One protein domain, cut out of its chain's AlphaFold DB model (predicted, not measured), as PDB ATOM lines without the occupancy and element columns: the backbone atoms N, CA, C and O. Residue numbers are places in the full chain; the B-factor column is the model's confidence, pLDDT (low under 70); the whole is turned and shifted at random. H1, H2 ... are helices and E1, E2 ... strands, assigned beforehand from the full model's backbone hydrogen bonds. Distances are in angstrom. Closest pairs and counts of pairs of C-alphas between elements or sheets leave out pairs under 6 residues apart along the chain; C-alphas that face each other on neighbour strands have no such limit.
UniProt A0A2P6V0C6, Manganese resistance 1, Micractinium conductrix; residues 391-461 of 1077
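AT A GLANCE: This is residues 391 to 461 of the 1077 residues of the protein "Manganese resistance 1" of Micractinium conductrix (UniProt A0A2P6V0C6). The model has little regular structure: one long helix, H1, runs along the long axis, with loops and a small two-stranded hairpin, E1 and E2, to one side of it. Residues 416 to 438 run out along that axis and fold back to H1. The printed part has 71 residues, with E1, E2 and H1 in that order; the antiparallel sheet has the order E1 - E2. The class is mixed, with 22 residues in named elements; the whole is compact, radius of gyration of the C-alphas 12.4 A, and elongated, 35 by 21 by 21 A.

HOW THE PARTS SIT: E1, residues 397 to 399, and E2, residues 413 to 415, form an antiparallel hairpin at 178 degrees. N 397 and O 415 are within hydrogen-bond range at 2.8 A, N 413 and O 399 at 3.0 A. The closest C-alphas of E1 and H1, residues 439 to 454, are those of Asn 397 and Val 441, 7.8 A apart. In H1 every O i to N i+4 pair is within hydrogen-bond range.

IN THESE COORDINATES: E1 begins at C-alpha 397 (10.871, 8.777, -42.476) and spans 6.9 A; E2 spans 7.0 A. H1 spans 22.5 A, ending at C-alpha 454 (4.638, 31.243, -37.265).

THE WHOLE: The C-alphas farthest apart, of Gln 402 and Arg 457, are 35.4 A apart. The printed part has no cut. Both links, E1 to E2 and E2 to H1, are long. Residues 407 to 411 have pLDDT under 70.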
ATOM      1  N   ILE A 391      -2.075  13.029 -36.605       96.62
ATOM      2  CA  ILE A 391      -0.830  12.321 -36.932       96.62
ATOM      3  C   ILE A 391      -0.022  12.168 -35.641       96.62
ATOM      4  O   ILE A 391       0.176  13.150 -34.929       96.62
ATOM      5  N   HIS A 392       0.469  10.958 -35.376       94.88
ATOM      6  CA  HIS A 392       1.426  10.649 -34.314       94.88
ATOM      7  C   HIS A 392       2.773  10.313 -34.972       94.88
ATOM      8  O   HIS A 392       2.929   9.258 -35.589       94.88
ATOM      9  N   PHE A 393       3.738  11.237 -34.906       92.56
ATOM     10  CA  PHE A 393       4.980  11.157 -35.690       92.56
ATOM     11  C   PHE A 393       6.134  10.457 -34.953       92.56
ATOM     12  O   PHE A 393       7.271  10.925 -34.952       92.56
ATOM     13  N   THR A 394       5.860   9.303 -34.331       83.75
ATOM     14  CA  THR A 394       6.849   8.638 -33.463       83.75
ATOM     15  C   THR A 394       8.057   8.036 -34.188       83.75
ATOM     16  O   THR A 394       9.100   7.818 -33.570       83.75
ATOM     17  N   TYR A 395       7.941   7.807 -35.493       83.88
ATOM     18  CA  TYR A 395       8.905   7.069 -36.300       83.88
ATOM     19  C   TYR A 395       9.633   7.971 -37.308       83.88
ATOM     20  O   TYR A 395       9.067   8.952 -37.799       83.88
ATOM     21  N   GLY A 396      10.854   7.589 -37.681       85.00
ATOM     22  CA  GLY A 396      11.595   8.224 -38.766       85.00
ATOM     23  C   GLY A 396      11.068   7.874 -40.166       85.00
ATOM     24  O   GLY A 396      10.310   6.920 -40.372       85.00
ATOM     25  N   ASN A 397      11.419   8.725 -41.127       87.19
ATOM     26  CA  ASN A 397      10.871   8.777 -42.476       87.19
ATOM     27  C   ASN A 397      12.004   8.966 -43.491       87.19
ATOM     28  O   ASN A 397      12.611  10.031 -43.557       87.19
ATOM     29  N   ASP A 398      12.236   7.953 -44.320       87.31
ATOM     30  CA  ASP A 398      13.355   7.906 -45.260       87.31
ATOM     31  C   ASP A 398      12.885   7.717 -46.692       87.31
ATOM     32  O   ASP A 398      12.131   6.786 -46.978       87.31
ATOM     33  N   TYR A 399      13.355   8.569 -47.599       85.00
ATOM     34  CA  TYR A 399      12.981   8.527 -49.006       85.00
ATOM     35  C   TYR A 399      14.197   8.706 -49.927       85.00
ATOM     36  O   TYR A 399      15.034   9.593 -49.729       85.00
ATOM     37  N   ASP A 400      14.292   7.864 -50.959       84.06
ATOM     38  CA  ASP A 400      15.251   8.063 -52.053       84.06
ATOM     39  C   ASP A 400      14.851   9.249 -52.954       84.06
ATOM     40  O   ASP A 400      13.773   9.825 -52.812       84.06
ATOM     41  N   GLU A 401      15.723   9.635 -53.890       86.00
ATOM     42  CA  GLU A 401      15.471  10.726 -54.851       86.00
ATOM     43  C   GLU A 401      14.174  10.539 -55.659       86.00
ATOM     44  O   GLU A 401      13.564  11.513 -56.102       86.00
ATOM     45  N   GLN A 402      13.743   9.289 -55.852       84.50
ATOM     46  CA  GLN A 402      12.539   8.922 -56.591       84.50
ATOM     47  C   GLN A 402      11.285   8.911 -55.698       84.50
ATOM     48  O   GLN A 402      10.176   8.736 -56.205       84.50
ATOM     49  N   GLY A 403      11.426   9.134 -54.387       84.00
ATOM     50  CA  GLY A 403      10.333   9.117 -53.421       84.00
ATOM     51  C   GLY A 403       9.881   7.713 -53.006       84.00
ATOM     52  O   GLY A 403       8.778   7.556 -52.473       84.00
ATOM     53  N   THR A 404      10.709   6.687 -53.205       85.00
ATOM     54  CA  THR A 404      10.487   5.357 -52.620       85.00
ATOM     55  C   THR A 404      10.819   5.395 -51.133       85.00
ATOM     56  O   THR A 404      11.857   5.922 -50.746       85.00
ATOM     57  N   PHE A 405       9.968   4.808 -50.290       81.44
ATOM     58  CA  PHE A 405      10.236   4.689 -48.853       81.44
ATOM     59  C   PHE A 405      11.376   3.685 -48.587       81.44
ATOM     60  O   PHE A 405      11.286   2.522 -48.995       81.44
ATOM     61  N   THR A 406      12.436   4.112 -47.894       78.06
ATOM     62  CA  THR A 406      13.662   3.331 -47.635       78.06
ATOM     63  C   THR A 406      13.925   3.119 -46.134       78.06
ATOM     64  O   THR A 406      14.936   3.597 -45.623       78.06
ATOM     65  N   PRO A 407      13.063   2.378 -45.404       67.19
ATOM     66  CA  PRO A 407      13.122   2.267 -43.944       67.19
ATOM     67  C   PRO A 407      14.511   1.889 -43.410       67.19
ATOM     68  O   PRO A 407      15.143   0.947 -43.896       67.19
ATOM     69  N   GLY A 408      14.965   2.625 -42.391       54.19
ATOM     70  CA  GLY A 408      16.243   2.420 -41.703       54.19
ATOM     71  C   GLY A 408      17.460   2.992 -42.433       54.19
ATOM     72  O   GLY A 408      18.512   3.152 -41.817       54.19
ATOM     73  N   LYS A 409      17.359   3.294 -43.732       61.75
ATOM     74  CA  LYS A 409      18.439   3.902 -44.516       61.75
ATOM     75  C   LYS A 409      18.197   5.396 -44.620       61.75
ATOM     76  O   LYS A 409      17.254   5.756 -45.313       61.75
ATOM     77  N   VAL A 410      19.113   6.206 -44.080       60.62
ATOM     78  CA  VAL A 410      19.159   7.655 -44.339       60.62
ATOM     79  C   VAL A 410      19.024   7.893 -45.846       60.62
ATOM     80  O   VAL A 410      19.919   7.536 -46.620       60.62
ATOM     81  N   GLY A 411      17.862   8.404 -46.253       60.38
ATOM     82  CA  GLY A 411      17.524   8.629 -47.655       60.38
ATOM     83  C   GLY A 411      18.287   9.807 -48.268       60.38
ATOM     84  O   GLY A 411      19.071  10.485 -47.603       60.38
ATOM     85  N   HIS A 412      17.999  10.116 -49.536       76.81
ATOM     86  CA  HIS A 412      18.312  11.454 -50.063       76.81
ATOM     87  C   HIS A 412      17.513  12.517 -49.288       76.81
ATOM     88  O   HIS A 412      17.980  13.629 -49.051       76.81
ATOM     89  N   TRP A 413      16.301  12.152 -48.871       88.31
ATOM     90  CA  TRP A 413      15.501  12.892 -47.913       88.31
ATOM     91  C   TRP A 413      15.280  12.030 -46.665       88.31
ATOM     92  O   TRP A 413      14.857  10.877 -46.769       88.31
ATOM     93  N   HIS A 414      15.567  12.598 -45.497       89.00
ATOM     94  CA  HIS A 414      15.448  11.960 -44.186       89.00
ATOM     95  C   HIS A 414      14.695  12.898 -43.243       89.00
ATOM     96  O   HIS A 414      14.940  14.103 -43.263       89.00
ATOM     97  N   TRP A 415      13.817  12.355 -42.406       88.69
ATOM     98  CA  TRP A 415      13.167  13.063 -41.307       88.69
ATOM     99  C   TRP A 415      12.954  12.117 -40.125       88.69
ATOM    100  O   TRP A 415      12.102  11.230 -40.182       88.69
ATOM    101  N   ASP A 416      13.654  12.352 -39.021       89.94
ATOM    102  CA  ASP A 416      13.277  11.819 -37.713       89.94
ATOM    103  C   ASP A 416      13.236  12.964 -36.682       89.94
ATOM    104  O   ASP A 416      14.083  13.860 -36.671       89.94
ATOM    105  N   LYS A 417      12.250  12.941 -35.775       87.88
ATOM    106  CA  LYS A 417      12.157  13.880 -34.643       87.88
ATOM    107  C   LYS A 417      13.387  13.811 -33.720       87.88
ATOM    108  O   LYS A 417      13.660  14.761 -32.987       87.88
ATOM    109  N   ARG A 418      14.123  12.697 -33.760       87.06
ATOM    110  CA  ARG A 418      15.305  12.384 -32.938       87.06
ATOM    111  C   ARG A 418      16.573  13.157 -33.343       87.06
ATOM    112  O   ARG A 418      17.423  13.390 -32.486       87.06
ATOM    113  N   ASP A 419      16.654  13.664 -34.577       86.69
ATOM    114  CA  ASP A 419      17.723  14.578 -35.039       86.69
ATOM    115  C   ASP A 419      17.725  15.939 -34.314       86.69
ATOM    116  O   ASP A 419      18.701  16.700 -34.371       86.69
ATOM    117  N   TRP A 420      16.602  16.254 -33.662       88.12
ATOM    118  CA  TRP A 420      16.233  17.557 -33.109       88.12
ATOM    119  C   TRP A 420      16.033  17.448 -31.592       88.12
ATOM    120  O   TRP A 420      15.001  17.824 -31.034       88.12
ATOM    121  N   THR A 421      17.019  16.850 -30.921       85.81
ATOM    122  CA  THR A 421      17.029  16.611 -29.468       85.81
ATOM    123  C   THR A 421      17.638  17.769 -28.679       85.81
ATOM    124  O   THR A 421      17.131  18.119 -27.610       85.81
ATOM    125  N   ASP A 422      18.684  18.393 -29.227       85.12
ATOM    126  CA  ASP A 422      19.471  19.494 -28.652       85.12
ATOM    127  C   ASP A 422      19.068  20.891 -29.161       85.12
ATOM    128  O   ASP A 422      19.536  21.904 -28.644       85.12
ATOM    129  N   LYS A 423      18.218  20.939 -30.190       89.62
ATOM    130  CA  LYS A 423      17.867  22.123 -30.986       89.62
ATOM    131  C   LYS A 423      16.486  21.939 -31.626       89.62
ATOM    132  O   LYS A 423      15.989  20.820 -31.731       89.62
ATOM    133  N   TYR A 424      15.876  23.022 -32.090       92.44
ATOM    134  CA  TYR A 424      14.613  22.987 -32.833       92.44
ATOM    135  C   TYR A 424      14.832  22.681 -34.316       92.44
ATOM    136  O   TYR A 424      15.914  22.915 -34.856       92.44
ATOM    137  N   ILE A 425      13.776  22.216 -34.984       91.31
ATOM    138  CA  ILE A 425      13.794  21.971 -36.430       91.31
ATOM    139  C   ILE A 425      13.950  23.295 -37.220       91.31
ATOM    140  O   ILE A 425      13.503  24.340 -36.734       91.31
ATOM    141  N   PRO A 426      14.532  23.288 -38.432       90.12
ATOM    142  CA  PRO A 426      14.520  24.437 -39.339       90.12
ATOM    143  C   PRO A 426      13.092  24.784 -39.776       90.12
ATOM    144  O   PRO A 426      12.282  23.892 -40.018       90.12
ATOM    145  N   ARG A 427      12.776  26.071 -39.935       88.75
ATOM    146  CA  ARG A 427      11.442  26.526 -40.386       88.75
ATOM    147  C   ARG A 427      11.131  26.216 -41.850       88.75
ATOM    148  O   ARG A 427       9.969  26.236 -42.248       88.75
ATOM    149  N   ASP A 428      12.165  25.951 -42.635       86.81
ATOM    150  CA  ASP A 428      12.148  25.625 -44.055       86.81
ATOM    151  C   ASP A 428      12.635  24.188 -44.315       86.81
ATOM    152  O   ASP A 428      13.351  23.930 -45.283       86.81
ATOM    153  N   PHE A 429      12.244  23.231 -43.460       92.38
ATOM    154  CA  PHE A 429      12.591  21.824 -43.665       92.38
ATOM    155  C   PHE A 429      12.130  21.354 -45.057       92.38
ATOM    156  O   PHE A 429      10.976  21.608 -45.427       92.38
ATOM    157  N   PRO A 430      12.985  20.688 -45.856       92.31
ATOM    158  CA  PRO A 430      12.631  20.308 -47.216       92.31
ATOM    159  C   PRO A 430      11.386  19.417 -47.230       92.31
ATOM    160  O   PRO A 430      11.246  18.514 -46.408       92.31
ATOM    161  N   MET A 431      10.495  19.630 -48.197       94.31
ATOM    162  CA  MET A 431       9.420  18.673 -48.472       94.31
ATOM    163  C   MET A 431      10.013  17.359 -49.014       94.31
ATOM    164  O   MET A 431      11.055  17.405 -49.677       94.31
ATOM    165  N   PRO A 432       9.372  16.198 -48.775       92.12
ATOM    166  CA  PRO A 432       9.804  14.939 -49.376       92.12
ATOM    167  C   PRO A 432       9.734  14.999 -50.919       92.12
ATOM    168  O   PRO A 432       8.944  15.783 -51.456       92.12
ATOM    169  N   PRO A 433      10.526  14.178 -51.642       90.94
ATOM    170  CA  PRO A 433      10.632  14.227 -53.106       90.94
ATOM    171  C   PRO A 433       9.288  14.067 -53.831       90.94
ATOM    172  O   PRO A 433       8.384  13.405 -53.322       90.94
ATOM    173  N   GLU A 434       9.153  14.621 -55.042       85.75
ATOM    174  CA  GLU A 434       7.864  14.670 -55.766       85.75
ATOM    175  C   GLU A 434       7.221  13.289 -55.988       85.75
ATOM    176  O   GLU A 434       6.000  13.159 -55.913       85.75
ATOM    177  N   GLY A 435       8.034  12.248 -56.205       85.00
ATOM    178  CA  GLY A 435       7.573  10.863 -56.354       85.00
ATOM    179  C   GLY A 435       7.134  10.180 -55.051       85.00
ATOM    180  O   GLY A 435       6.662   9.044 -55.084       85.00
ATOM    181  N   CYS A 436       7.250  10.850 -53.897       89.06
ATOM    182  CA  CYS A 436       6.762  10.332 -52.624       89.06
ATOM    183  C   CYS A 436       5.235  10.225 -52.670       89.06
ATOM    184  O   CYS A 436       4.529  11.225 -52.762       89.06
ATOM    185  N   ASN A 437       4.712   9.004 -52.575       87.81
ATOM    186  CA  ASN A 437       3.269   8.731 -52.598       87.81
ATOM    187  C   ASN A 437       2.642   8.696 -51.187       87.81
ATOM    188  O   ASN A 437       1.573   8.114 -51.002       87.81
ATOM    189  N   ASN A 438       3.320   9.264 -50.181       92.75
ATOM    190  CA  ASN A 438       2.852   9.299 -48.798       92.75
ATOM    191  C   ASN A 438       2.312  10.690 -48.426       92.75
ATOM    192  O   ASN A 438       3.062  11.617 -48.114       92.75
ATOM    193  N   GLU A 439       0.987  10.823 -48.433       93.69
ATOM    194  CA  GLU A 439       0.310  12.096 -48.161       93.69
ATOM    195  C   GLU A 439       0.304  12.461 -46.670       93.69
ATOM    196  O   GLU A 439       0.283  13.643 -46.332       93.69
ATOM    197  N   ALA A 440       0.389  11.477 -45.767       93.12
ATOM    198  CA  ALA A 440       0.509  11.740 -44.333       93.12
ATOM    199  C   ALA A 440       1.877  12.349 -43.983       93.12
ATOM    200  O   ALA A 440       1.943  13.276 -43.180       93.12
ATOM    201  N   VAL A 441       2.956  11.901 -44.635       94.44
ATOM    202  CA  VAL A 441       4.300  12.487 -44.470       94.44
ATOM    203  C   VAL A 441       4.366  13.898 -45.052       94.44
ATOM    204  O   VAL A 441       4.871  14.804 -44.391       94.44
ATOM    205  N   LYS A 442       3.798  14.126 -46.244       95.00
ATOM    206  CA  LYS A 442       3.694  15.481 -46.816       95.00
ATOM    207  C   LYS A 442       2.947  16.431 -45.883       95.00
ATOM    208  O   LYS A 442       3.436  17.526 -45.616       95.00
ATOM    209  N   GLU A 443       1.790  16.016 -45.367       96.50
ATOM    210  CA  GLU A 443       0.985  16.853 -44.473       96.50
ATOM    211  C   GLU A 443       1.663  17.068 -43.113       96.50
ATOM    212  O   GLU A 443       1.620  18.183 -42.600       96.50
ATOM    213  N   LEU A 444       2.358  16.064 -42.561       96.38
ATOM    214  CA  LEU A 444       3.187  16.214 -41.361       96.38
ATOM    215  C   LEU A 444       4.226  17.327 -41.545       96.38
ATOM    216  O   LEU A 444       4.215  18.297 -40.790       96.38
ATOM    217  N   ILE A 445       5.081  17.230 -42.566       96.38
ATOM    218  CA  ILE A 445       6.159  18.205 -42.806       96.38
ATOM    219  C   ILE A 445       5.582  19.594 -43.090       96.38
ATOM    220  O   ILE A 445       6.044  20.586 -42.522       96.38
ATOM    221  N   ARG A 446       4.499  19.676 -43.877       96.50
ATOM    222  CA  ARG A 446       3.772  20.930 -44.117       96.50
ATOM    223  C   ARG A 446       3.263  21.552 -42.809       96.50
ATOM    224  O   ARG A 446       3.383  22.764 -42.635       96.50
ATOM    225  N   ARG A 447       2.723  20.749 -41.883       96.56
ATOM    226  CA  ARG A 447       2.225  21.218 -40.578       96.56
ATOM    227  C   ARG A 447       3.345  21.626 -39.623       96.56
ATOM    228  O   ARG A 447       3.186  22.645 -38.948       96.56
ATOM    229  N   VAL A 448       4.465  20.903 -39.578       96.31
ATOM    230  CA  VAL A 448       5.614  21.290 -38.740       96.31
ATOM    231  C   VAL A 448       6.228  22.598 -39.249       96.31
ATOM    232  O   VAL A 448       6.360  23.530 -38.460       96.31
ATOM    233  N   ASN A 449       6.496  22.725 -40.555       95.94
ATOM    234  CA  ASN A 449       7.024  23.958 -41.156       95.94
ATOM    235  C   ASN A 449       6.095  25.164 -40.944       95.94
ATOM    236  O   ASN A 449       6.557  26.248 -40.593       95.94
ATOM    237  N   GLU A 450       4.778  24.995 -41.114       96.75
ATOM    238  CA  GLU A 450       3.817  26.082 -40.887       96.75
ATOM    239  C   GLU A 450       3.820  26.546 -39.420       96.75
ATOM    240  O   GLU A 450       3.845  27.751 -39.159       96.75
ATOM    241  N   ALA A 451       3.844  25.615 -38.461       96.12
ATOM    242  CA  ALA A 451       3.935  25.951 -37.043       96.12
ATOM    243  C   ALA A 451       5.267  26.646 -36.723       96.12
ATOM    244  O   ALA A 451       5.272  27.749 -36.176       96.12
ATOM    245  N   ALA A 452       6.389  26.049 -37.129       94.62
ATOM    246  CA  ALA A 452       7.730  26.581 -36.923       94.62
ATOM    247  C   ALA A 452       7.866  28.008 -37.494       94.62
ATOM    248  O   ALA A 452       8.356  28.911 -36.816       94.62
ATOM    249  N   GLY A 453       7.370  28.243 -38.715       94.69
ATOM    250  CA  GLY A 453       7.388  29.544 -39.387       94.69
ATOM    251  C   GLY A 453       6.588  30.649 -38.684       94.69
ATOM    252  O   GLY A 453       6.940  31.822 -38.813       94.69
ATOM    253  N   ASN A 454       5.542  30.294 -37.929       95.38
ATOM    254  CA  ASN A 454       4.638  31.243 -37.265       95.38
ATOM    255  C   ASN A 454       4.861  31.379 -35.745       95.38
ATOM    256  O   ASN A 454       4.345  32.320 -35.140       95.38
ATOM    257  N   LEU A 455       5.590  30.459 -35.108       93.88
ATOM    258  CA  LEU A 455       5.807  30.469 -33.661       93.88
ATOM    259  C   LEU A 455       6.887  31.491 -33.241       93.88
ATOM    260  O   LEU A 455       7.952  31.579 -33.862       93.88
ATOM    261  N   PRO A 456       6.663  32.270 -32.164       90.19
ATOM    262  CA  PRO A 456       7.607  33.292 -31.725       90.19
ATOM    263  C   PRO A 456       8.898  32.662 -31.189       90.19
ATOM    264  O   PRO A 456       8.905  31.528 -30.706       90.19
ATOM    265  N   ARG A 457      10.007  33.408 -31.253       87.94
ATOM    266  CA  ARG A 457      11.325  33.009 -30.713       87.94
ATOM    267  C   ARG A 457      11.920  31.706 -31.275       87.94
ATOM    268  O   ARG A 457      12.989  31.301 -30.839       87.94
ATOM    269  N   TRP A 458      11.301  31.067 -32.275       91.88
ATOM    270  CA  TRP A 458      11.791  29.810 -32.867       91.88
ATOM    271  C   TRP A 458      13.247  29.918 -33.356       91.88
ATOM    272  O   TRP A 458      14.048  29.020 -33.124       91.88
ATOM    273  N   ALA A 459      13.603  31.081 -33.915       87.88
ATOM    274  CA  ALA A 459      14.948  31.450 -34.365       87.88
ATOM    275  C   ALA A 459      16.064  31.298 -33.311       87.88
ATOM    276  O   ALA A 459      17.228  31.160 -33.672       87.88
ATOM    277  N   GLU A 460      15.735  31.391 -32.021       88.00
ATOM    278  CA  GLU A 460      16.716  31.386 -30.925       88.00
ATOM    279  C   GLU A 460      17.246  29.976 -30.625       88.00
ATOM    280  O   GLU A 460      18.324  29.834 -30.052       88.00
ATOM    281  N   PHE A 461      16.511  28.952 -31.065       87.25
ATOM    282  CA  PHE A 461      16.792  27.532 -30.835       87.25
ATOM    283  C   PHE A 461      16.937  26.744 -32.150       87.25
ATOM    284  O   PHE A 461      17.137  25.532 -32.127       87.25
TER     285      PHE A 461